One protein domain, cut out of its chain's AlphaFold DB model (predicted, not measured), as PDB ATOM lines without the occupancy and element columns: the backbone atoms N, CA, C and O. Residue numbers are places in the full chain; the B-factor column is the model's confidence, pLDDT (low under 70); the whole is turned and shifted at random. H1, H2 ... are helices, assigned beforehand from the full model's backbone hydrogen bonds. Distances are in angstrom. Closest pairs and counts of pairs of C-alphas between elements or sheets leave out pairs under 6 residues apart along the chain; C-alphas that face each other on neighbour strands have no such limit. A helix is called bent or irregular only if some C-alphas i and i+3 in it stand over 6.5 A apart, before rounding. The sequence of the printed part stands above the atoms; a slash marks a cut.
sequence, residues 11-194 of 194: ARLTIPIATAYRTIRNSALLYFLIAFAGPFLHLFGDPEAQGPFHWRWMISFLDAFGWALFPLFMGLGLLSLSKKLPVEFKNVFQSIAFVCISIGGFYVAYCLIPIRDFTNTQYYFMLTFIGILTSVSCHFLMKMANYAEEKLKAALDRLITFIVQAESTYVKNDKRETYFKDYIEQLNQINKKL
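What this domain is: This is residues 11 to 194 of the 194 residues of an uncharacterized protein of Flavobacteriaceae bacterium (UniProt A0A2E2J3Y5). One very long helix, H5, makes the longest axis, and beside its first part stands a pack of three helices, H2, H3 and H4, with H3 in the middle and each running opposite to the one before; of these H4 alone touches H5, crossing it with residues 98 to 110 over residues 127 to 138. H5 runs far past this pack to a tight turn, where H6 folds back, while H1 reaches out from H2 near H5. The printed part has 184 residues with six named helices, H1 to H6 in order, and no named strand; the class is all helix. It is only just loose, close to extended, with a radius of gyration of the C-alphas of 23.6 A and spans of 80 by 40 by 28 A.

Where its parts are: Find C-alpha 11 at (100.427, 91.638, 78.202); from there H1 runs through residues 11 to 26, 23.4 A. H2, residues 28 to 44, is 24.2 A long with a kink of 52 degrees near residue 38. H3, residues 58 to 82, is 35.3 A long with a kink of 28 degrees near residue 68. H4, residues 87 to 112, is 37.2 A long. Find C-alpha 120 at (123.483, 135.536, 110.685), where H5 begins; it runs 74.1 A to residue 170. H6, residues 173 to 192, is 29.5 A long and ends at C-alpha 192, (115.470, 97.134, 68.763). H2, H4 and H6 are irregular, H4 only just: C-alphas 39 and 42 are 7.2 A apart, 88 and 91 6.8 A, and 174 and 177 7.5 A.

How they stand to each other: Begin at H1, which touches no helix but is near H5. H2 and H3 form a helical hairpin and touch at a shallow tilt of 8 degrees, opposite ways; their closest C-alphas are those of Ala 35 and Phe 70, 4.1 A. Look next at the hairpin of H3 and H4, which touch at a shallow tilt of 18 degrees, closest at the C-alphas of Gly 75 and Ala 97, 4.0 A. H4, with residues 98 to 110 alone, touches residues 127 to 138 of H5 at a steep tilt of 57 degrees; the C-alphas of Gly 105 and Gly 131 are closest, 4.2 A. H5 and H6 are close but not clearly touching, with the C-alphas of Ser 168 and Arg 176 closest, 7.5 A. H1 and H6 are apart. O i to N i+4 pairs are within hydrogen-bond range in 9 of 12 in H1, 8 of 13 in H2, 19 of 21 in H3, 20 of 22 in H4, 46 of 47 in H5 and 14 of 16 in H6.

The domain as a whole: The C-alphas of Thr 119 and Asp 174 are the farthest apart, 81.3 A. The printed part has no cut. The link from H2 to H3, residues 45 to 57, is long, and residues 181 to 186 of H6 stand free. The mean pLDDT of the printed part is 78.0; look for values under 70 at residues 11 to 27, 149, 153, 155 to 157 and 159 to 194.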
ATOM      1  N   ALA A  11      98.986  91.865  78.381       42.69
ATOM      2  CA  ALA A  11     100.427  91.638  78.202       42.69
ATOM      3  C   ALA A  11     101.118  92.734  77.360       42.69
ATOM      4  O   ALA A  11     102.308  92.993  77.520       42.69
ATOM      5  N   ARG A  12     100.371  93.432  76.485       45.34
ATOM      6  CA  ARG A  12     100.914  94.513  75.635       45.34
ATOM      7  C   ARG A  12     101.152  95.832  76.377       45.34
ATOM      8  O   ARG A  12     101.940  96.642  75.906       45.34
ATOM      9  N   LEU A  13     100.495  96.057  77.516       44.41
ATOM     10  CA  LEU A  13     100.617  97.299  78.296       44.41
ATOM     11  C   LEU A  13     101.696  97.236  79.388       44.41
ATOM     12  O   LEU A  13     102.194  98.269  79.818       44.41
ATOM     13  N   THR A  14     102.104  96.043  79.818       49.53
ATOM     14  CA  THR A  14     103.021  95.847  80.957       49.53
ATOM     15  C   THR A  14     104.493  96.102  80.606       49.53
ATOM     16  O   THR A  14     105.216  96.708  81.397       49.53
ATOM     17  N   ILE A  15     104.924  95.732  79.396       50.53
ATOM     18  CA  ILE A  15     106.285  95.973  78.883       50.53
ATOM     19  C   ILE A  15     106.601  97.476  78.740       50.53
ATOM     20  O   ILE A  15     107.631  97.907  79.265       50.53
ATOM     21  N   PRO A  16     105.756  98.316  78.106       50.50
ATOM     22  CA  PRO A  16     106.062  99.738  77.962       50.50
ATOM     23  C   PRO A  16     106.056 100.490  79.297       50.50
ATOM     24  O   PRO A  16     106.859 101.399  79.455       50.50
ATOM     25  N   ILE A  17     105.241 100.099  80.285       48.06
ATOM     26  CA  ILE A  17     105.207 100.767  81.601       48.06
ATOM     27  C   ILE A  17     106.489 100.487  82.401       48.06
ATOM     28  O   ILE A  17     107.107 101.418  82.920       48.06
ATOM     29  N   ALA A  18     106.938  99.227  82.460       47.97
ATOM     30  CA  ALA A  18     108.185  98.866  83.142       47.97
ATOM     31  C   ALA A  18     109.420  99.458  82.438       47.97
ATOM     32  O   ALA A  18     110.373  99.893  83.090       47.97
ATOM     33  N   THR A  19     109.381  99.526  81.105       49.59
ATOM     34  CA  THR A  19     110.465 100.096  80.297       49.59
ATOM     35  C   THR A  19     110.489 101.622  80.390       49.59
ATOM     36  O   THR A  19     111.554 102.183  80.618       49.59
ATOM     37  N   ALA A  20     109.341 102.305  80.349       47.91
ATOM     38  CA  ALA A  20     109.248 103.751  80.563       47.91
ATOM     39  C   ALA A  20     109.715 104.150  81.971       47.91
ATOM     40  O   ALA A  20     110.490 105.095  82.114       47.91
ATOM     41  N   TYR A  21     109.342 103.385  83.004       49.75
ATOM     42  CA  TYR A  21     109.840 103.600  84.366       49.75
ATOM     43  C   TYR A  21     111.371 103.455  84.449       49.75
ATOM     44  O   TYR A  21     112.052 104.270  85.079       49.75
ATOM     45  N   ARG A  22     111.936 102.459  83.754       47.22
ATOM     46  CA  ARG A  22     113.386 102.251  83.651       47.22
ATOM     47  C   ARG A  22     114.072 103.403  82.907       47.22
ATOM     48  O   ARG A  22     115.088 103.888  83.389       47.22
ATOM     49  N   THR A  23     113.536 103.884  81.789       50.09
ATOM     50  CA  THR A  23     114.150 104.964  80.991       50.09
ATOM     51  C   THR A  23     114.109 106.320  81.705       50.09
ATOM     52  O   THR A  23     115.099 107.054  81.692       50.09
ATOM     53  N   ILE A  24     113.011 106.621  82.409       50.09
ATOM     54  CA  ILE A  24     112.836 107.877  83.157       50.09
ATOM     55  C   ILE A  24     113.773 107.941  84.377       50.09
ATOM     56  O   ILE A  24     114.299 109.006  84.683       50.09
ATOM     57  N   ARG A  25     114.038 106.815  85.058       51.03
ATOM     58  CA  ARG A  25     114.829 106.804  86.304       51.03
ATOM     59  C   ARG A  25     116.330 106.550  86.119       51.03
ATOM     60  O   ARG A  25     117.124 106.983  86.951       51.03
ATOM     61  N   ASN A  26     116.745 105.846  85.058       56.53
ATOM     62  CA  ASN A  26     118.154 105.459  84.849       56.53
ATOM     63  C   ASN A  26     118.975 106.420  83.983       56.53
ATOM     64  O   ASN A  26     120.163 106.160  83.733       56.53
ATOM     65  N   SER A  27     118.380 107.511  83.512       63.97
ATOM     66  CA  SER A  27     119.113 108.517  82.764       63.97
ATOM     67  C   SER A  27     119.718 109.513  83.754       63.97
ATOM     68  O   SER A  27     119.147 110.546  84.066       63.97
ATOM     69  N   ALA A  28     120.936 109.226  84.234       77.38
ATOM     70  CA  ALA A  28     121.793 110.260  84.832       77.38
ATOM     71  C   ALA A  28     121.838 111.522  83.940       77.38
ATOM     72  O   ALA A  28     121.932 112.633  84.442       77.38
ATOM     73  N   LEU A  29     121.652 111.332  82.627       83.19
ATOM     74  CA  LEU A  29     121.405 112.374  81.636       83.19
ATOM     75  C   LEU A  29     120.254 113.320  81.999       83.19
ATOM     76  O   LEU A  29     120.445 114.514  81.853       83.19
ATOM     77  N   LEU A  30     119.099 112.851  82.492       86.62
ATOM     78  CA  LEU A  30     118.003 113.744  82.890       86.62
ATOM     79  C   LEU A  30     118.436 114.669  84.031       86.62
ATOM     80  O   LEU A  30     118.190 115.869  83.979       86.62
ATOM     81  N   TYR A  31     119.133 114.129  85.033       89.88
ATOM     82  CA  TYR A  31     119.678 114.942  86.118       89.88
ATOM     83  C   TYR A  31     120.727 115.933  85.607       89.88
ATOM     84  O   TYR A  31     120.678 117.103  85.967       89.88
ATOM     85  N   PHE A  32     121.626 115.513  84.714       91.50
ATOM     86  CA  PHE A  32     122.611 116.418  84.119       91.50
ATOM     87  C   PHE A  32     121.981 117.480  83.211       91.50
ATOM     88  O   PHE A  32     122.454 118.611  83.205       91.50
ATOM     89  N   LEU A  33     120.898 117.162  82.500       91.06
ATOM     90  CA  LEU A  33     120.142 118.123  81.698       91.06
ATOM     91  C   LEU A  33     119.487 119.179  82.585       91.06
ATOM     92  O   LEU A  33     119.594 120.362  82.282       91.06
ATOM     93  N   ILE A  34     118.864 118.775  83.697       90.38
ATOM     94  CA  ILE A  34     118.293 119.725  84.662       90.38
ATOM     95  C   ILE A  34     119.400 120.556  85.313       90.38
ATOM     96  O   ILE A  34     119.247 121.765  85.443       90.38
ATOM     97  N   ALA A  35     120.528 119.939  85.680       91.81
ATOM     98  CA  ALA A  35     121.668 120.665  86.231       91.81
ATOM     99  C   ALA A  35     122.173 121.724  85.242       91.81
ATOM    100  O   ALA A  35     122.364 122.873  85.623       91.81
ATOM    101  N   PHE A  36     122.334 121.357  83.970       93.19
ATOM    102  CA  PHE A  36     122.773 122.268  82.917       93.19
ATOM    103  C   PHE A  36     121.754 123.378  82.637       93.19
ATOM    104  O   PHE A  36     122.141 124.530  82.487       93.19
ATOM    105  N   ALA A  37     120.462 123.049  82.586       92.38
ATOM    106  CA  ALA A  37     119.395 124.012  82.320       92.38
ATOM    107  C   ALA A  37     119.105 124.937  83.515       92.38
ATOM    108  O   ALA A  37     118.632 126.051  83.313       92.38
ATOM    109  N   GLY A  38     119.394 124.492  84.743       89.88
ATOM    110  CA  GLY A  38     119.099 125.199  85.990       89.88
ATOM    111  C   GLY A  38     119.537 126.665  85.979       89.88
ATOM    112  O   GLY A  38     118.670 127.527  86.088       89.88
ATOM    113  N   PRO A  39     120.829 126.982  85.767       91.62
ATOM    114  CA  PRO A  39     121.323 128.362  85.727       91.62
ATOM    115  C   PRO A  39     120.634 129.260  84.688       91.62
ATOM    116  O   PRO A  39     120.643 130.477  84.828       91.62
ATOM    117  N   PHE A  40     120.007 128.684  83.659       92.81
ATOM    118  CA  PHE A  40     119.295 129.420  82.613       92.81
ATOM    119  C   PHE A  40     117.803 129.628  82.915       92.81
ATOM    120  O   PHE A  40     117.108 130.244  82.109       92.81
ATOM    121  N   LEU A  41     117.291 129.161  84.062       89.88
ATOM    122  CA  LEU A  41     115.879 129.320  84.445       89.88
ATOM    123  C   LEU A  41     115.420 130.781  84.443       89.88
ATOM    124  O   LEU A  41     114.281 131.065  84.079       89.88
ATOM    125  N   HIS A  42     116.309 131.705  84.800       89.38
ATOM    126  CA  HIS A  42     116.015 133.134  84.834       89.38
ATOM    127  C   HIS A  42     115.635 133.714  83.461       89.38
ATOM    128  O   HIS A  42     114.877 134.679  83.414       89.38
ATOM    129  N   LEU A  43     116.088 133.106  82.354       90.88
ATOM    130  CA  LEU A  43     115.748 133.529  80.987       90.88
ATOM    131  C   LEU A  43     114.272 133.295  80.637       90.88
ATOM    132  O   LEU A  43     113.770 133.875  79.680       90.88
ATOM    133  N   PHE A  44     113.585 132.443  81.399       87.56
ATOM    134  CA  PHE A  44     112.165 132.141  81.220       87.56
ATOM    135  C   PHE A  44     111.268 132.921  82.192       87.56
ATOM    136  O   PHE A  44     110.050 132.744  82.176       87.56
ATOM    137  N   GLY A  45     111.857 133.748  83.059       83.50
ATOM    138  CA  GLY A  45     111.129 134.582  84.005       83.50
ATOM    139  C   GLY A  45     110.638 135.877  83.373       83.50
ATOM    140  O   GLY A  45     111.355 136.512  82.607       83.50
ATOM    141  N   ASP A  46     109.433 136.298  83.749       86.19
ATOM    142  CA  ASP A  46     108.935 137.638  83.445       86.19
ATOM    143  C   ASP A  46     109.705 138.682  84.289       86.19
ATOM    144  O   ASP A  46     109.711 138.567  85.524       86.19
ATOM    145  N   PRO A  47     110.368 139.681  83.668       83.25
ATOM    146  CA  PRO A  47     111.101 140.727  84.381       83.25
ATOM    147  C   PRO A  47     110.244 141.579  85.310       83.25
ATOM    148  O   PRO A  47     110.756 142.090  86.307       83.25
ATOM    149  N   GLU A  48     108.962 141.742  84.997       85.69
ATOM    150  CA  GLU A  48     108.063 142.633  85.733       85.69
ATOM    151  C   GLU A  48     107.303 141.901  86.849       85.69
ATOM    152  O   GLU A  48     106.726 142.531  87.741       85.69
ATOM    153  N   ALA A  49     107.343 140.565  86.856       89.06
ATOM    154  CA  ALA A  49     106.676 139.758  87.863       89.06
ATOM    155  C   ALA A  49     107.400 139.799  89.220       89.06
ATOM    156  O   ALA A  49     108.623 139.646  89.325       89.06
ATOM    157  N   GLN A  50     106.616 139.931  90.294       88.81
ATOM    158  CA  GLN A  50     107.119 139.798  91.663       88.81
ATOM    159  C   GLN A  50     107.516 138.347  91.959       88.81
ATOM    160  O   GLN A  50     106.833 137.403  91.560       88.81
ATOM    161  N   GLY A  51     108.631 138.174  92.671       83.31
ATOM    162  CA  GLY A  51     109.123 136.859  93.065       83.31
ATOM    163  C   GLY A  51     108.389 136.297  94.291       83.31
ATOM    164  O   GLY A  51     107.835 137.049  95.098       83.31
ATOM    165  N   PRO A  52     108.381 134.966  94.472       85.31
ATOM    166  CA  PRO A  52     107.837 134.341  95.673       85.31
ATOM    167  C   PRO A  52     108.777 134.549  96.875       85.31
ATOM    168  O   PRO A  52     109.911 134.991  96.725       85.31
ATOM    169  N   PHE A  53     108.322 134.207  98.085       77.25
ATOM    170  CA  PHE A  53     109.166 134.099  99.288       77.25
ATOM    171  C   PHE A  53     110.099 135.300  99.547       77.25
ATOM    172  O   PHE A  53     111.246 135.117  99.944       77.25
ATOM    173  N   HIS A  54     109.578 136.525  99.408       75.81
ATOM    174  CA  HIS A  54     110.271 137.804  99.669       75.81
ATOM    175  C   HIS A  54     111.263 138.257  98.589       75.81
ATOM    176  O   HIS A  54     111.919 139.289  98.757       75.81
ATOM    177  N   TRP A  55     111.358 137.541  97.472       84.06
ATOM    178  CA  TRP A  55     112.154 137.982  96.337       84.06
ATOM    179  C   TRP A  55     111.464 139.136  95.616       84.06
ATOM    180  O   TRP A  55     110.306 139.044  95.219       84.06
ATOM    181  N   ARG A  56     112.194 140.238  95.416       85.06
ATOM    182  CA  ARG A  56     111.651 141.436  94.759       85.06
ATOM    183  C   ARG A  56     111.216 141.164  93.316       85.06
ATOM    184  O   ARG A  56     110.201 141.697  92.885       85.06
ATOM    185  N   TRP A  57     111.968 140.327  92.604       87.75
ATOM    186  CA  TRP A  57     111.761 140.027  91.188       87.75
ATOM    187  C   TRP A  57     111.792 138.521  90.950       87.75
ATOM    188  O   TRP A  57     112.648 137.822  91.508       87.75
ATOM    189  N   MET A  58     110.897 138.033  90.091       89.56
ATOM    190  CA  MET A  58     110.832 136.623  89.701       89.56
ATOM    191  C   MET A  58     112.145 136.156  89.065       89.56
ATOM    192  O   MET A  58     112.646 135.090  89.408       89.56
ATOM    193  N   ILE A  59     112.752 136.980  88.205       91.56
ATOM    194  CA  ILE A  59     114.040 136.669  87.565       91.56
ATOM    195  C   ILE A  59     115.142 136.435  88.602       91.56
ATOM    196  O   ILE A  59     115.883 135.466  88.482       91.56
ATOM    197  N   SER A  60     115.232 137.265  89.647       90.06
ATOM    198  CA  SER A  60     116.243 137.092  90.700       90.06
ATOM    199  C   SER A  60     116.039 135.799  91.490       90.06
ATOM    200  O   SER A  60     117.010 135.124  91.821       90.06
ATOM    201  N   PHE A  61     114.780 135.439  91.764       91.31
ATOM    202  CA  PHE A  61     114.458 134.158  92.387       91.31
ATOM    203  C   PHE A  61     114.853 132.984  91.486       91.31
ATOM    204  O   PHE A  61     115.516 132.061  91.946       91.31
ATOM    205  N   LEU A  62     114.469 133.020  90.207       92.50
ATOM    206  CA  LEU A  62     114.757 131.954  89.247       92.50
ATOM    207  C   LEU A  62     116.254 131.797  88.977       92.50
ATOM    208  O   LEU A  62     116.706 130.671  88.786       92.50
ATOM    209  N   ASP A  63     117.019 132.887  88.997       92.25
ATOM    210  CA  ASP A  63     118.479 132.848  88.887       92.25
ATOM    211  C   ASP A  63     119.097 132.155  90.107       92.25
ATOM    212  O   ASP A  63     119.768 131.130  89.977       92.25
ATOM    213  N   ALA A  64     118.780 132.632  91.316       91.44
ATOM    214  CA  ALA A  64     119.295 132.047  92.553       91.44
ATOM    215  C   ALA A  64     118.880 130.575  92.719       91.44
ATOM    216  O   ALA A  64     119.699 129.717  93.058       91.44
ATOM    217  N   PHE A  65     117.616 130.264  92.428       92.94
ATOM    218  CA  PHE A  65     117.100 128.905  92.477       92.94
ATOM    219  C   PHE A  65     117.739 128.027  91.398       92.94
ATOM    220  O   PHE A  65     118.114 126.892  91.679       92.94
ATOM    221  N   GLY A  66     117.944 128.551  90.190       93.19
ATOM    222  CA  GLY A  66     118.643 127.862  89.109       93.19
ATOM    223  C   GLY A  66     120.065 127.449  89.478       93.19
ATOM    224  O   GLY A  66     120.454 126.294  89.272       93.19
ATOM    225  N   TRP A  67     120.806 128.351  90.122       93.00
ATOM    226  CA  TRP A  67     122.122 128.055  90.689       93.00
ATOM    227  C   TRP A  67     122.076 127.051  91.839       93.00
ATOM    228  O   TRP A  67     123.017 126.278  91.991       93.00
ATOM    229  N   ALA A  68     120.991 127.005  92.614       94.19
ATOM    230  CA  ALA A  68     120.785 125.981  93.637       94.19
ATOM    231  C   ALA A  68     120.513 124.593  93.028       94.19
ATOM    232  O   ALA A  68     120.987 123.572  93.540       94.19
ATOM    233  N   LEU A  69     119.775 124.546  91.913       94.12
ATOM    234  CA  LEU A  69     119.454 123.306  91.211       94.12
ATOM    235  C   LEU A  69     120.687 122.661  90.572       94.12
ATOM    236  O   LEU A  69     120.787 121.434  90.582       94.12
ATOM    237  N   PHE A  70     121.633 123.451  90.058       95.12
ATOM    238  CA  PHE A  70     122.848 122.928  89.425       95.12
ATOM    239  C   PHE A  70     123.608 121.906  90.298       95.12
ATOM    240  O   PHE A  70     123.685 120.740  89.899       95.12
ATOM    241  N   PRO A  71     124.137 122.256  91.488       96.00
ATOM    242  CA  PRO A  71     124.881 121.315  92.319       96.00
ATOM    243  C   PRO A  71     123.983 120.191  92.851       96.00
ATOM    244  O   PRO A  71     124.440 119.050  92.949       96.00
ATOM    245  N   LEU A  72     122.701 120.463  93.121       95.06
ATOM    246  CA  LEU A  72     121.756 119.443  93.578       95.06
ATOM    247  C   LEU A  72     121.595 118.322  92.541       95.06
ATOM    248  O   LEU A  72     121.813 117.145  92.838       95.06
ATOM    249  N   PHE A  73     121.247 118.690  91.311       94.31
ATOM    250  CA  PHE A  73     121.002 117.741  90.231       94.31
ATOM    251  C   PHE A  73     122.294 117.159  89.655       94.31
ATOM    252  O   PHE A  73     122.311 115.981  89.299       94.31
ATOM    253  N   MET A  74     123.399 117.911  89.654       94.81
ATOM    254  CA  MET A  74     124.726 117.364  89.362       94.81
ATOM    255  C   MET A  74     125.064 116.240  90.347       94.81
ATOM    256  O   MET A  74     125.451 115.147  89.936       94.81
ATOM    257  N   GLY A  75     124.845 116.466  91.645       94.44
ATOM    258  CA  GLY A  75     125.069 115.458  92.673       94.44
ATOM    259  C   GLY A  75     124.163 114.231  92.517       94.44
ATOM    260  O   GLY A  75     124.653 113.104  92.566       94.44
ATOM    261  N   LEU A  76     122.869 114.409  92.234       92.19
ATOM    262  CA  LEU A  76     121.965 113.287  91.927       92.19
ATOM    263  C   LEU A  76     122.404 112.505  90.676       92.19
ATOM    264  O   LEU A  76     122.374 111.269  90.677       92.19
ATOM    265  N   GLY A  77     122.864 113.208  89.638       91.88
ATOM    266  CA  GLY A  77     123.433 112.632  88.422       91.88
ATOM    267  C   GLY A  77     124.674 111.791  88.703       91.88
ATOM    268  O   GLY A  77     124.725 110.625  88.305       91.88
ATOM    269  N   LEU A  78     125.629 112.331  89.463       92.75
ATOM    270  CA  LEU A  78     126.837 111.625  89.898       92.75
ATOM    271  C   LEU A  78     126.505 110.417  90.778       92.75
ATOM    272  O   LEU A  78     127.076 109.343  90.587       92.75
ATOM    273  N   LEU A  79     125.541 110.541  91.693       89.94
ATOM    274  CA  LEU A  79     125.119 109.439  92.556       89.94
ATOM    275  C   LEU A  79     124.467 108.312  91.740       89.94
ATOM    276  O   LEU A  79     124.714 107.135  92.009       89.94
ATOM    277  N   SER A  80     123.685 108.658  90.716       86.75
ATOM    278  CA  SER A  80     123.117 107.701  89.760       86.75
ATOM    279  C   SER A  80     124.201 107.042  88.896       86.75
ATOM    280  O   SER A  80     124.229 105.815  88.765       86.75
ATOM    281  N   LEU A  81     125.148 107.832  88.376       87.75
ATOM    282  CA  LEU A  81     126.265 107.360  87.555       87.75
ATOM    283  C   LEU A  81     127.217 106.445  88.335       87.75
ATOM    284  O   LEU A  81     127.636 105.421  87.804       87.75
ATOM    285  N   SER A  82     127.492 106.756  89.607       88.50
ATOM    286  CA  SER A  82     128.414 105.997  90.469       88.50
ATOM    287  C   SER A  82     128.073 104.509  90.567       88.50
ATOM    288  O   SER A  82     128.956 103.678  90.755       88.50
ATOM    289  N   LYS A  83     126.795 104.147  90.395       80.88
ATOM    290  CA  LYS A  83     126.330 102.754  90.422       80.88
ATOM    291  C   LYS A  83     126.789 101.943  89.209       80.88
ATOM    292  O   LYS A  83     126.819 100.721  89.293       80.88
ATOM    293  N   LYS A  84     127.089 102.611  88.093       83.69
ATOM    294  CA  LYS A  84     127.550 101.997  86.841       83.69
ATOM    295  C   LYS A  84     129.080 101.950  86.748       83.69
ATOM    296  O   LYS A  84     129.601 101.374  85.800       83.69
ATOM    297  N   LEU A  85     129.785 102.573  87.696       85.25
ATOM    298  CA  LEU A  85     131.242 102.636  87.714       85.25
ATOM    299  C   LEU A  85     131.855 101.441  88.465       85.25
ATOM    300  O   LEU A  85     131.209 100.876  89.354       85.25
ATOM    301  N   PRO A  86     133.117 101.086  88.156       87.81
ATOM    302  CA  PRO A  86     133.895 100.142  88.952       87.81
ATOM    303  C   PRO A  86     133.990 100.566  90.424       87.81
ATOM    304  O   PRO A  86     133.925 101.755  90.753       87.81
ATOM    305  N   VAL A  87     134.185  99.590  91.317       84.50
ATOM    306  CA  VAL A  87     134.195  99.787  92.782       84.50
ATOM    307  C   VAL A  87     135.208 100.849  93.221       84.50
ATOM    308  O   VAL A  87     134.902 101.652  94.100       84.50
ATOM    309  N   GLU A  88     136.367 100.898  92.566       86.19
ATOM    310  CA  GLU A  88     137.462 101.838  92.839       86.19
ATOM    311  C   GLU A  88     137.030 103.308  92.702       86.19
ATOM    312  O   GLU A  88     137.358 104.141  93.545       86.19
ATOM    313  N   PHE A  89     136.221 103.625  91.687       87.50
ATOM    314  CA  PHE A  89     135.746 104.990  91.428       87.50
ATOM    315  C   PHE A  89     134.415 105.294  92.112       87.50
ATOM    316  O   PHE A  89     134.102 106.455  92.384       87.50
ATOM    317  N   LYS A  90     133.624 104.264  92.418       87.94
ATOM    318  CA  LYS A  90     132.289 104.408  93.002       87.94
ATOM    319  C   LYS A  90     132.301 105.270  94.261       87.94
ATOM    320  O   LYS A  90     131.511 106.207  94.344       87.94
ATOM    321  N   ASN A  91     133.196 104.994  95.208       88.62
ATOM    322  CA  ASN A  91     133.233 105.721  96.480       88.62
ATOM    323  C   ASN A  91     133.582 107.200  96.278       88.62
ATOM    324  O   ASN A  91     132.924 108.060  96.852       88.62
ATOM    325  N   VAL A  92     134.547 107.501  95.403       91.56
ATOM    326  CA  VAL A  92     134.949 108.880  95.086       91.56
ATOM    327  C   VAL A  92     133.781 109.659  94.482       91.56
ATOM    328  O   VAL A  92     133.430 110.733  94.967       91.56
ATOM    329  N   PHE A  93     133.117 109.094  93.470       92.06
ATOM    330  CA  PHE A  93     131.960 109.729  92.835       92.06
ATOM    331  C   PHE A  93     130.781 109.887  93.795       92.06
ATOM    332  O   PHE A  93     130.072 110.890  93.733       92.06
ATOM    333  N   GLN A  94     130.577 108.930  94.703       91.19
ATOM    334  CA  GLN A  94     129.568 109.047  95.750       91.19
ATOM    335  C   GLN A  94     129.898 110.188  96.709       91.19
ATOM    336  O   GLN A  94     129.029 111.019  96.951       91.19
ATOM    337  N   SER A  95     131.131 110.287  97.204       92.31
ATOM    338  CA  SER A  95     131.551 111.382  98.085       92.31
ATOM    339  C   SER A  95     131.370 112.749  97.426       92.31
ATOM    340  O   SER A  95     130.787 113.642  98.039       92.31
ATOM    341  N   ILE A  96     131.783 112.901  96.163       95.12
ATOM    342  CA  ILE A  96     131.569 114.143  95.402       95.12
ATOM    343  C   ILE A  96     130.070 114.428  95.273       95.12
ATOM    344  O   ILE A  96     129.631 115.546  95.536       95.12
ATOM    345  N   ALA A  97     129.265 113.415  94.946       94.50
ATOM    346  CA  ALA A  97     127.818 113.563  94.865       94.50
ATOM    347  C   ALA A  97     127.198 114.037  96.188       94.50
ATOM    348  O   ALA A  97     126.358 114.934  96.173       94.50
ATOM    349  N   PHE A  98     127.629 113.488  97.328       95.00
ATOM    350  CA  PHE A  98     127.157 113.914  98.648       95.00
ATOM    351  C   PHE A  98     127.484 115.384  98.928       95.00
ATOM    352  O   PHE A  98     126.637 116.109  99.459       95.00
ATOM    353  N   VAL A  99     128.681 115.842  98.556       96.12
ATOM    354  CA  VAL A  99     129.077 117.252  98.694       96.12
ATOM    355  C   VAL A  99     128.208 118.138  97.800       96.12
ATOM    356  O   VAL A  99     127.618 119.099  98.289       96.12
ATOM    357  N   CYS A 100     128.043 117.779  96.524       96.62
ATOM    358  CA  CYS A 100     127.205 118.518  95.580       96.62
ATOM    359  C   CYS A 100     125.742 118.624  96.046       96.62
ATOM    360  O   CYS A 100     125.186 119.720  96.060       96.62
ATOM    361  N   ILE A 101     125.135 117.521  96.502       96.31
ATOM    362  CA  ILE A 101     123.762 117.529  97.035       96.31
ATOM    363  C   ILE A 101     123.675 118.389  98.300       96.31
ATOM    364  O   ILE A 101     122.690 119.102  98.470       96.31
ATOM    365  N   SER A 102     124.697 118.369  99.164       96.69
ATOM    366  CA  SER A 102     124.704 119.195 100.380       96.69
ATOM    367  C   SER A 102     124.740 120.685 100.054       96.69
ATOM    368  O   SER A 102     123.968 121.456 100.621       96.69
ATOM    369  N   ILE A 103     125.595 121.082  99.107       96.19
ATOM    370  CA  ILE A 103     125.671 122.459  98.602       96.19
ATOM    371  C   ILE A 103     124.334 122.855  97.962       96.19
ATOM    372  O   ILE A 103     123.800 123.920  98.257       96.19
ATOM    373  N   GLY A 104     123.751 121.981  97.139       95.62
ATOM    374  CA  GLY A 104     122.440 122.217  96.537       95.62
ATOM    375  C   GLY A 104     121.330 122.392  97.570       95.62
ATOM    376  O   GLY A 104     120.582 123.359  97.502       95.62
ATOM    377  N   GLY A 105     121.259 121.515  98.573       95.69
ATOM    378  CA  GLY A 105     120.295 121.622  99.671       95.69
ATOM    379  C   GLY A 105     120.457 122.915 100.475       95.69
ATOM    380  O   GLY A 105     119.461 123.561 100.790       95.69
ATOM    381  N   PHE A 106     121.701 123.333 100.736       95.81
ATOM    382  CA  PHE A 106     122.004 124.619 101.368       95.81
ATOM    383  C   PHE A 106     121.445 125.791 100.548       95.81
ATOM    384  O   PHE A 106     120.724 126.626 101.091       95.81
ATOM    385  N   TYR A 107     121.731 125.847  99.244       94.50
ATOM    386  CA  TYR A 107     121.277 126.949  98.391       94.50
ATOM    387  C   TYR A 107     119.766 126.931  98.149       94.50
ATOM    388  O   TYR A 107     119.144 127.991  98.107       94.50
ATOM    389  N   VAL A 108     119.148 125.752  98.041       94.50
ATOM    390  CA  VAL A 108     117.685 125.635  97.954       94.50
ATOM    391  C   VAL A 108     117.051 126.184  99.229       94.50
ATOM    392  O   VAL A 108     116.133 126.997  99.152       94.50
ATOM    393  N   ALA A 109     117.567 125.806 100.400       93.00
ATOM    394  CA  ALA A 109     117.088 126.331 101.674       93.00
ATOM    395  C   ALA A 109     117.306 127.848 101.786       93.00
ATOM    396  O   ALA A 109     116.400 128.556 102.213       93.00
ATOM    397  N   TYR A 110     118.451 128.357 101.330       90.88
ATOM    398  CA  TYR A 110     118.734 129.793 101.269       90.88
ATOM    399  C   TYR A 110     117.709 130.553 100.413       90.88
ATOM    400  O   TYR A 110     117.244 131.619 100.804       90.88
ATOM    401  N   CYS A 111     117.307 129.991  99.270       90.31
ATOM    402  CA  CYS A 111     116.325 130.626  98.388       90.31
ATOM    403  C   CYS A 111     114.915 130.685  98.996       90.31
ATOM    404  O   CYS A 111     114.133 131.559  98.621       90.31
ATOM    405  N   LEU A 112     114.580 129.748  99.888       89.31
ATOM    406  CA  LEU A 112     113.220 129.552 100.399       89.31
ATOM    407  C   LEU A 112     113.015 130.081 101.823       89.31
ATOM    408  O   LEU A 112     111.895 130.450 102.176       89.31
ATOM    409  N   ILE A 113     114.065 130.106 102.646       87.81
ATOM    410  CA  ILE A 113     113.978 130.466 104.063       87.81
ATOM    411  C   ILE A 113     114.529 131.883 104.260       87.81
ATOM    412  O   ILE A 113     115.734 132.092 104.099       87.81
ATOM    413  N   PRO A 114     113.689 132.865 104.634       80.12
ATOM    414  CA  PRO A 114     114.140 134.231 104.863       80.12
ATOM    415  C   PRO A 114     114.991 134.336 106.138       80.12
ATOM    416  O   PRO A 114     114.742 133.662 107.132       80.12
ATOM    417  N   ILE A 115     115.961 135.256 106.138       80.00
ATOM    418  CA  ILE A 115     116.859 135.502 107.283       80.00
ATOM    419  C   ILE A 115     116.182 136.205 108.475       80.00
ATOM    420  O   ILE A 115     116.759 136.274 109.553       80.00
ATOM    421  N   ARG A 116     114.968 136.746 108.289       72.38
ATOM    422  CA  ARG A 116     114.350 137.761 109.168       72.38
ATOM    423  C   ARG A 116     114.244 137.376 110.648       72.38
ATOM    424  O   ARG A 116     114.292 138.274 111.480       72.38
ATOM    425  N   ASP A 117     114.160 136.087 110.960       72.25
ATOM    426  CA  ASP A 117     113.928 135.598 112.324       72.25
ATOM    427  C   ASP A 117     115.203 135.089 113.026       72.25
ATOM    428  O   ASP A 117     115.140 134.617 114.162       72.25
ATOM    429  N   PHE A 118     116.374 135.183 112.381       82.50
ATOM    430  CA  PHE A 118     117.618 134.580 112.866       82.50
ATOM    431  C   PHE A 118     118.791 135.560 112.861       82.50
ATOM    432  O   PHE A 118     118.926 136.415 111.988       82.50
ATOM    433  N   THR A 119     119.724 135.380 113.800       90.38
ATOM    434  CA  THR A 119     121.060 135.976 113.650       90.38
ATOM    435  C   THR A 119     121.787 135.333 112.465       90.38
ATOM    436  O   THR A 119     121.562 134.159 112.165       90.38
ATOM    437  N   ASN A 120     122.711 136.059 111.824       88.94
ATOM    438  CA  ASN A 120     123.483 135.536 110.685       88.94
ATOM    439  C   ASN A 120     124.105 134.161 110.985       88.94
ATOM    440  O   ASN A 120     124.026 133.249 110.165       88.94
ATOM    441  N   THR A 121     124.672 133.981 112.181       91.56
ATOM    442  CA  THR A 121     125.286 132.714 112.597       91.56
ATOM    443  C   THR A 121     124.265 131.582 112.693       91.56
ATOM    444  O   THR A 121     124.502 130.505 112.152       91.56
ATOM    445  N   GLN A 122     123.118 131.812 113.346       92.31
ATOM    446  CA  GLN A 122     122.052 130.808 113.456       92.31
ATOM    447  C   GLN A 122     121.491 130.435 112.083       92.31
ATOM    448  O   GLN A 122     121.269 129.255 111.811       92.31
ATOM    449  N   TYR A 123     121.318 131.429 111.212       92.06
ATOM    450  CA  TYR A 123     120.824 131.231 109.859       92.06
ATOM    451  C   TYR A 123     121.755 130.329 109.046       92.06
ATOM    452  O   TYR A 123     121.324 129.285 108.556       92.06
ATOM    453  N   TYR A 124     123.049 130.655 108.967       92.31
ATOM    454  CA  TYR A 124     124.003 129.826 108.225       92.31
ATOM    455  C   TYR A 124     124.159 128.429 108.825       92.31
ATOM    456  O   TYR A 124     124.234 127.459 108.074       92.31
ATOM    457  N   PHE A 125     124.132 128.295 110.155       93.75
ATOM    458  CA  PHE A 125     124.201 126.985 110.804       93.75
ATOM    459  C   PHE A 125     122.987 126.110 110.455       93.75
ATOM    460  O   PHE A 125     123.142 124.935 110.118       93.75
ATOM    461  N   MET A 126     121.784 126.692 110.469       93.88
ATOM    462  CA  MET A 126     120.555 126.023 110.041       93.88
ATOM    463  C   MET A 126     120.631 125.602 108.569       93.88
ATOM    464  O   MET A 126     120.320 124.457 108.248       93.88
ATOM    465  N   LEU A 127     121.081 126.486 107.674       94.19
ATOM    466  CA  LEU A 127     121.223 126.160 106.254       94.19
ATOM    467  C   LEU A 127     122.235 125.031 106.019       94.19
ATOM    468  O   LEU A 127     121.963 124.113 105.243       94.19
ATOM    469  N   THR A 128     123.383 125.053 106.704       94.81
ATOM    470  CA  THR A 128     124.378 123.970 106.637       94.81
ATOM    471  C   THR A 128     123.781 122.651 107.113       94.81
ATOM    472  O   THR A 128     123.951 121.624 106.454       94.81
ATOM    473  N   PHE A 129     123.030 122.679 108.214       95.75
ATOM    474  CA  PHE A 129     122.344 121.501 108.731       95.75
ATOM    475  C   PHE A 129     121.320 120.943 107.727       95.75
ATOM    476  O   PHE A 129     121.322 119.739 107.463       95.75
ATOM    477  N   ILE A 130     120.512 121.802 107.096       95.69
ATOM    478  CA  ILE A 130     119.561 121.400 106.045       95.69
ATOM    479  C   ILE A 130     120.292 120.811 104.834       95.69
ATOM    480  O   ILE A 130     119.859 119.788 104.300       95.69
ATOM    481  N   GLY A 131     121.411 121.403 104.411       95.88
ATOM    482  CA  GLY A 131     122.225 120.873 103.316       95.88
ATOM    483  C   GLY A 131     122.702 119.446 103.597       95.88
ATOM    484  O   GLY A 131     122.452 118.535 102.802       95.88
ATOM    485  N   ILE A 132     123.298 119.213 104.769       95.38
ATOM    486  CA  ILE A 132     123.756 117.877 105.188       95.38
ATOM    487  C   ILE A 132     122.580 116.891 105.250       95.38
ATOM    488  O   ILE A 132     122.658 115.797 104.682       95.38
ATOM    489  N   LEU A 133     121.470 117.281 105.888       95.94
ATOM    490  CA  LEU A 133     120.274 116.442 105.985       95.94
ATOM    491  C   LEU A 133     119.691 116.090 104.619       95.94
ATOM    492  O   LEU A 133     119.237 114.961 104.425       95.94
ATOM    493  N   THR A 134     119.723 117.025 103.671       95.25
ATOM    494  CA  THR A 134     119.264 116.801 102.296       95.25
ATOM    495  C   THR A 134     120.087 115.696 101.647       95.25
ATOM    496  O   THR A 134     119.530 114.759 101.082       95.25
ATOM    497  N   SER A 135     121.409 115.744 101.797       94.00
ATOM    498  CA  SER A 135     122.318 114.748 101.232       94.00
ATOM    499  C   SER A 135     122.105 113.348 101.810       94.00
ATOM    500  O   SER A 135     121.963 112.368 101.069       94.00
ATOM    501  N   VAL A 136     121.963 113.259 103.135       93.25
ATOM    502  CA  VAL A 136     121.629 112.008 103.831       93.25
ATOM    503  C   VAL A 136     120.264 111.476 103.375       93.25
ATOM    504  O   VAL A 136     120.140 110.302 103.015       93.25
ATOM    505  N   SER A 137     119.249 112.338 103.319       92.50
ATOM    506  CA  SER A 137     117.891 111.971 102.901       92.50
ATOM    507  C   SER A 137     117.855 111.479 101.455       92.50
ATOM    508  O   SER A 137     117.280 110.425 101.181       92.50
ATOM    509  N   CYS A 138     118.525 112.172 100.531       90.25
ATOM    510  CA  CYS A 138     118.640 111.755  99.135       90.25
ATOM    511  C   CYS A 138     119.287 110.375  99.003       90.25
ATOM    512  O   CYS A 138     118.818 109.555  98.212       90.25
ATOM    513  N   HIS A 139     120.322 110.077  99.792       87.12
ATOM    514  CA  HIS A 139     120.936 108.752  99.786       87.12
ATOM    515  C   HIS A 139     119.955 107.654 100.217       87.12
ATOM    516  O   HIS A 139     119.819 106.641  99.522       87.12
ATOM    517  N   PHE A 140     119.234 107.858 101.323       87.81
ATOM    518  CA  PHE A 140     118.240 106.892 101.797       87.81
ATOM    519  C   PHE A 140     117.075 106.726 100.821       87.81
ATOM    520  O   PHE A 140     116.709 105.594 100.502       87.81
ATOM    521  N   LEU A 141     116.536 107.823 100.286       85.75
ATOM    522  CA  LEU A 141     115.468 107.788  99.284       85.75
ATOM    523  C   LEU A 141     115.916 107.055  98.018       85.75
ATOM    524  O   LEU A 141     115.185 106.207  97.507       85.75
ATOM    525  N   MET A 142     117.142 107.301  97.552       82.25
ATOM    526  CA  MET A 142     117.710 106.584  96.412       82.25
ATOM    527  C   MET A 142     117.857 105.086  96.713       82.25
ATOM    528  O   MET A 142     117.585 104.256  95.843       82.25
ATOM    529  N   LYS A 143     118.277 104.709  97.926       83.06
ATOM    530  CA  LYS A 143     118.379 103.301  98.342       83.06
ATOM    531  C   LYS A 143     117.004 102.627  98.369       83.06
ATOM    532  O   LYS A 143     116.854 101.548  97.798       83.06
ATOM    533  N   MET A 144     116.004 103.285  98.952       78.12
ATOM    534  CA  MET A 144     114.613 102.816  98.991       78.12
ATOM    535  C   MET A 144     114.019 102.674  97.590       78.12
ATOM    536  O   MET A 144     113.388 101.664  97.281       78.12
ATOM    537  N   ALA A 145     114.276 103.641  96.709       77.25
ATOM    538  CA  ALA A 145     113.846 103.583  95.321       77.25
ATOM    539  C   ALA A 145     114.465 102.381  94.588       77.25
ATOM    540  O   ALA A 145     113.762 101.689  93.847       77.25
ATOM    541  N   ASN A 146     115.758 102.094  94.789       76.00
ATOM    542  CA  ASN A 146     116.408 100.914  94.194       76.00
ATOM    543  C   ASN A 146     115.774  99.622  94.700       76.00
ATOM    544  O   ASN A 146     115.400  98.777  93.897       76.00
ATOM    545  N   TYR A 147     115.569  99.516  96.010       79.25
ATOM    546  CA  TYR A 147     114.927  98.353  96.612       79.25
ATOM    547  C   TYR A 147     113.508  98.117  96.069       79.25
ATOM    548  O   TYR A 147     113.140  96.991  95.734       79.25
ATOM    549  N   ALA A 148     112.712  99.180  95.929       73.50
ATOM    550  CA  ALA A 148     111.386  99.102  95.321       73.50
ATOM    551  C   ALA A 148     111.446  98.644  93.851       73.50
ATOM    552  O   ALA A 148     110.599  97.864  93.422       73.50
ATOM    553  N   GLU A 149     112.458  99.075  93.090       69.56
ATOM    554  CA  GLU A 149     112.662  98.627  91.704       69.56
ATOM    555  C   GLU A 149     113.041  97.148  91.632       69.56
ATOM    556  O   GLU A 149     112.486  96.422  90.813       69.56
ATOM    557  N   GLU A 150     113.950  96.682  92.488       76.12
ATOM    558  CA  GLU A 150     114.328  95.266  92.552       76.12
ATOM    559  C   GLU A 150     113.125  94.384  92.895       76.12
ATOM    560  O   GLU A 150     112.892  93.366  92.240       76.12
ATOM    561  N   LYS A 151     112.299  94.812  93.856       73.56
ATOM    562  CA  LYS A 151     111.045  94.123  94.180       73.56
ATOM    563  C   LYS A 151     110.057  94.116  93.019       73.56
ATOM    564  O   LYS A 151     109.441  93.082  92.763       73.56
ATOM    565  N   LEU A 152     109.909  95.238  92.315       71.88
ATOM    566  CA  LEU A 152     109.028  95.329  91.153       71.88
ATOM    567  C   LEU A 152     109.504  94.410  90.020       71.88
ATOM    568  O   LEU A 152     108.688  93.692  89.447       71.88
ATOM    569  N   LYS A 153     110.813  94.372  89.741       67.94
ATOM    570  CA  LYS A 153     111.420  93.445  88.772       67.94
ATOM    571  C   LYS A 153     111.134  91.996  89.137       67.94
ATOM    572  O   LYS A 153     110.590  91.265  88.321       67.94
ATOM    573  N   ALA A 154     111.393  91.614  90.385       72.62
ATOM    574  CA  ALA A 154     111.135  90.256  90.847       72.62
ATOM    575  C   ALA A 154     109.647  89.868  90.742       72.62
ATOM    576  O   ALA A 154     109.327  88.726  90.414       72.62
ATOM    577  N   ALA A 155     108.727  90.800  91.006       69.00
ATOM    578  CA  ALA A 155     107.294  90.561  90.843       69.00
ATOM    579  C   ALA A 155     106.901  90.383  89.366       69.00
ATOM    580  O   ALA A 155     106.134  89.474  89.045       69.00
ATOM    581  N   LEU A 156     107.453  91.208  88.470       68.25
ATOM    582  CA  LEU A 156     107.237  91.100  87.026       68.25
ATOM    583  C   LEU A 156     107.800  89.788  86.464       68.25
ATOM    584  O   LEU A 156     107.088  89.095  85.741       68.25
ATOM    585  N   ASP A 157     109.015  89.401  86.850       66.88
ATOM    586  CA  ASP A 157     109.643  88.150  86.409       66.88
ATOM    587  C   ASP A 157     108.822  86.928  86.841       66.88
ATOM    588  O   ASP A 157     108.613  85.999  86.056       66.88
ATOM    589  N   ARG A 158     108.279  86.943  88.067       70.94
ATOM    590  CA  ARG A 158     107.367  85.895  88.554       70.94
ATOM    591  C   ARG A 158     106.066  85.847  87.760       70.94
ATOM    592  O   ARG A 158     105.618  84.756  87.423       70.94
ATOM    593  N   LEU A 159     105.470  86.999  87.452       68.31
ATOM    594  CA  LEU A 159     104.248  87.074  86.645       68.31
ATOM    595  C   LEU A 159     104.476  86.542  85.227       68.31
ATOM    596  O   LEU A 159     103.674  85.748  84.744       68.31
ATOM    597  N   ILE A 160     105.579  86.928  84.582       66.75
ATOM    598  CA  ILE A 160     105.939  86.439  83.245       66.75
ATOM    599  C   ILE A 160     106.177  84.928  83.282       66.75
ATOM    600  O   ILE A 160     105.618  84.203  82.461       66.75
ATOM    601  N   THR A 161     106.939  84.443  84.266       64.94
ATOM    602  CA  THR A 161     107.199  83.006  84.446       64.94
ATOM    603  C   THR A 161     105.899  82.229  84.649       64.94
ATOM    604  O   THR A 161     105.702  81.189  84.027       64.94
ATOM    605  N   PHE A 162     104.976  82.756  85.459       68.62
ATOM    606  CA  PHE A 162     103.660  82.156  85.671       68.62
ATOM    607  C   PHE A 162     102.829  82.105  84.384       68.62
ATOM    608  O   PHE A 162     102.246  81.066  84.094       68.62
ATOM    609  N   ILE A 163     102.794  83.186  83.595       65.12
ATOM    610  CA  ILE A 163     102.079  83.220  82.306       65.12
ATOM    611  C   ILE A 163     102.648  82.161  81.357       65.12
ATOM    612  O   ILE A 163     101.895  81.343  80.834       65.12
ATOM    613  N   VAL A 164     103.973  82.127  81.202       63.50
ATOM    614  CA  VAL A 164     104.698  81.146  80.380       63.50
ATOM    615  C   VAL A 164     104.390  79.710  80.820       63.50
ATOM    616  O   VAL A 164     104.106  78.841  79.992       63.50
ATOM    617  N   GLN A 165     104.420  79.440  82.123       62.78
ATOM    618  CA  GLN A 165     104.204  78.101  82.666       62.78
ATOM    619  C   GLN A 165     102.728  77.675  82.589       62.78
ATOM    620  O   GLN A 165     102.435  76.528  82.240       62.78
ATOM    621  N   ALA A 166     101.793  78.594  82.835       62.91
ATOM    622  CA  ALA A 166     100.365  78.360  82.652       62.91
ATOM    623  C   ALA A 166     100.052  78.051  81.182       62.91
ATOM    624  O   ALA A 166      99.400  77.052  80.891       62.91
ATOM    625  N   GLU A 167     100.595  78.827  80.244       55.88
ATOM    626  CA  GLU A 167     100.420  78.599  78.809       55.88
ATOM    627  C   GLU A 167     101.008  77.248  78.364       55.88
ATOM    628  O   GLU A 167     100.371  76.514  77.607       55.88
ATOM    629  N   SER A 168     102.145  76.834  78.935       51.66
ATOM    630  CA  SER A 168     102.724  75.505  78.697       51.66
ATOM    631  C   SER A 168     101.768  74.355  79.070       51.66
ATOM    632  O   SER A 168     101.807  73.293  78.452       51.66
ATOM    633  N   THR A 169     100.852  74.569  80.016       54.62
ATOM    634  CA  THR A 169      99.879  73.553  80.447       54.62
ATOM    635  C   THR A 169      98.695  73.428  79.473       54.62
ATOM    636  O   THR A 169      98.081  72.366  79.386       54.62
ATOM    637  N   TYR A 170      98.398  74.474  78.692       51.78
ATOM    638  CA  TYR A 170      97.260  74.523  77.760       51.78
ATOM    639  C   TYR A 170      97.651  74.403  76.273       51.78
ATOM    640  O   TYR A 170      96.782  74.149  75.435       51.78
ATOM    641  N   VAL A 171      98.936  74.544  75.924       52.31
ATOM    642  CA  VAL A 171      99.453  74.440  74.547       52.31
ATOM    643  C   VAL A 171     100.158  73.093  74.333       52.31
ATOM    644  O   VAL A 171     101.111  72.757  75.039       52.31
ATOM    645  N   LYS A 172      99.699  72.312  73.339       52.97
ATOM    646  CA  LYS A 172     100.306  71.023  72.946       52.97
ATOM    647  C   LYS A 172     101.790  71.198  72.575       52.97
ATOM    648  O   LYS A 172     102.171  72.180  71.941       52.97
ATOM    649  N   ASN A 173     102.619  70.222  72.966       55.25
ATOM    650  CA  ASN A 173     104.085  70.250  72.816       55.25
ATOM    651  C   ASN A 173     104.578  70.486  71.374       55.25
ATOM    652  O   ASN A 173     105.678  70.999  71.201       55.25
ATOM    653  N   ASP A 174     103.779  70.162  70.355       56.69
ATOM    654  CA  ASP A 174     104.135  70.259  68.932       56.69
ATOM    655  C   ASP A 174     104.214  71.700  68.396       56.69
ATOM    656  O   ASP A 174     104.907  71.949  67.414       56.69
ATOM    657  N   LYS A 175     103.537  72.662  69.037       55.56
ATOM    658  CA  LYS A 175     103.531  74.080  68.619       55.56
ATOM    659  C   LYS A 175     104.321  75.001  69.545       55.56
ATOM    660  O   LYS A 175     104.383  76.209  69.311       55.56
ATOM    661  N   ARG A 176     104.911  74.441  70.601       52.25
ATOM    662  CA  ARG A 176     105.511  75.192  71.705       52.25
ATOM    663  C   ARG A 176     106.788  75.928  71.274       52.25
ATOM    664  O   ARG A 176     106.939  77.101  71.592       52.25
ATOM    665  N   GLU A 177     107.666  75.289  70.498       53.97
ATOM    666  CA  GLU A 177     108.905  75.923  70.008       53.97
ATOM    667  C   GLU A 177     108.646  77.113  69.080       53.97
ATOM    668  O   GLU A 177     109.289  78.153  69.224       53.97
ATOM    669  N   THR A 178     107.690  76.989  68.155       55.47
ATOM    670  CA  THR A 178     107.358  78.056  67.199       55.47
ATOM    671  C   THR A 178     106.774  79.272  67.912       55.47
ATOM    672  O   THR A 178     107.163  80.399  67.628       55.47
ATOM    673  N   TYR A 179     105.909  79.046  68.904       55.56
ATOM    674  CA  TYR A 179     105.301  80.124  69.683       55.56
ATOM    675  C   TYR A 179     106.322  80.857  70.568       55.56
ATOM    676  O   TYR A 179     106.306  82.084  70.648       55.56
ATOM    677  N   PHE A 180     107.252  80.125  71.198       55.66
ATOM    678  CA  PHE A 180     108.325  80.738  71.988       55.66
ATOM    679  C   PHE A 180     109.315  81.516  71.126       55.66
ATOM    680  O   PHE A 180     109.740  82.599  71.533       55.66
ATOM    681  N   LYS A 181     109.662  81.001  69.939       54.38
ATOM    682  CA  LYS A 181     110.480  81.742  68.973       54.38
ATOM    683  C   LYS A 181     109.799  83.040  68.555       54.38
ATOM    684  O   LYS A 181     110.420  84.085  68.709       54.38
ATOM    685  N   ASP A 182     108.528  82.993  68.157       59.31
ATOM    686  CA  ASP A 182     107.769  84.190  67.771       59.31
ATOM    687  C   ASP A 182     107.672  85.205  68.921       59.31
ATOM    688  O   ASP A 182     107.791  86.411  68.703       59.31
ATOM    689  N   TYR A 183     107.497  84.743  70.163       55.88
ATOM    690  CA  TYR A 183     107.423  85.620  71.332       55.88
ATOM    691  C   TYR A 183     108.771  86.282  71.662       55.88
ATOM    692  O   TYR A 183     108.827  87.494  71.887       55.88
ATOM    693  N   ILE A 184     109.870  85.519  71.645       55.28
ATOM    694  CA  ILE A 184     111.229  86.052  71.844       55.28
ATOM    695  C   ILE A 184     111.607  87.004  70.702       55.28
ATOM    696  O   ILE A 184     112.235  88.038  70.936       55.28
ATOM    697  N   GLU A 185     111.203  86.696  69.474       60.84
ATOM    698  CA  GLU A 185     111.463  87.530  68.306       60.84
ATOM    699  C   GLU A 185     110.663  88.841  68.357       60.84
ATOM    700  O   GLU A 185     111.231  89.912  68.125       60.84
ATOM    701  N   GLN A 186     109.398  88.800  68.785       57.03
ATOM    702  CA  GLN A 186     108.600  90.002  69.054       57.03
ATOM    703  C   GLN A 186     109.201  90.851  70.183       57.03
ATOM    704  O   GLN A 186     109.286  92.073  70.050       57.03
ATOM    705  N   LEU A 187     109.675  90.227  71.266       48.22
ATOM    706  CA  LEU A 187     110.370  90.928  72.351       48.22
ATOM    707  C   LEU A 187     111.662  91.598  71.865       48.22
ATOM    708  O   LEU A 187     111.903  92.767  72.174       48.22
ATOM    709  N   ASN A 188     112.467  90.902  71.062       49.84
ATOM    710  CA  ASN A 188     113.704  91.447  70.503       49.84
ATOM    711  C   ASN A 188     113.450  92.571  69.490       49.84
ATOM    712  O   ASN A 188     114.219  93.531  69.449       49.84
ATOM    713  N   GLN A 189     112.372  92.503  68.704       52.69
ATOM    714  CA  GLN A 189     111.979  93.596  67.810       52.69
ATOM    715  C   GLN A 189     111.528  94.845  68.570       52.69
ATOM    716  O   GLN A 189     111.871  95.957  68.165       52.69
ATOM    717  N   ILE A 190     110.795  94.684  69.675       47.72
ATOM    718  CA  ILE A 190     110.415  95.807  70.545       47.72
ATOM    719  C   ILE A 190     111.668  96.451  71.148       47.72
ATOM    720  O   ILE A 190     111.787  97.671  71.144       47.72
ATOM    721  N   ASN A 191     112.635  95.642  71.584       37.69
ATOM    722  CA  ASN A 191     113.885  96.118  72.180       37.69
ATOM    723  C   ASN A 191     114.839  96.792  71.168       37.69
ATOM    724  O   ASN A 191     115.704  97.555  71.573       37.69
ATOM    725  N   LYS A 192     114.696  96.511  69.861       39.59
ATOM    726  CA  LYS A 192     115.470  97.134  68.763       39.59
ATOM    727  C   LYS A 192     114.859  98.428  68.212       39.59
ATOM    728  O   LYS A 192     115.544  99.154  67.499       39.59
ATOM    729  N   LYS A 193     113.560  98.656  68.436       37.06
ATOM    730  CA  LYS A 193     112.837  99.871  68.006       37.06
ATOM    731  C   LYS A 193     112.826 100.974  69.072       37.06
ATOM    732  O   LYS A 193     112.335 102.065  68.791       37.06
ATOM    733  N   LEU A 194     113.324 100.665  70.265       34.53
ATOM    734  CA  LEU A 194     113.649 101.589  71.351       34.53
ATOM    735  C   LEU A 194     115.137 101.942  71.294       34.53
ATOM    736  O   LEU A 194     115.465 103.063  71.734       34.53
TER     737      LEU A 194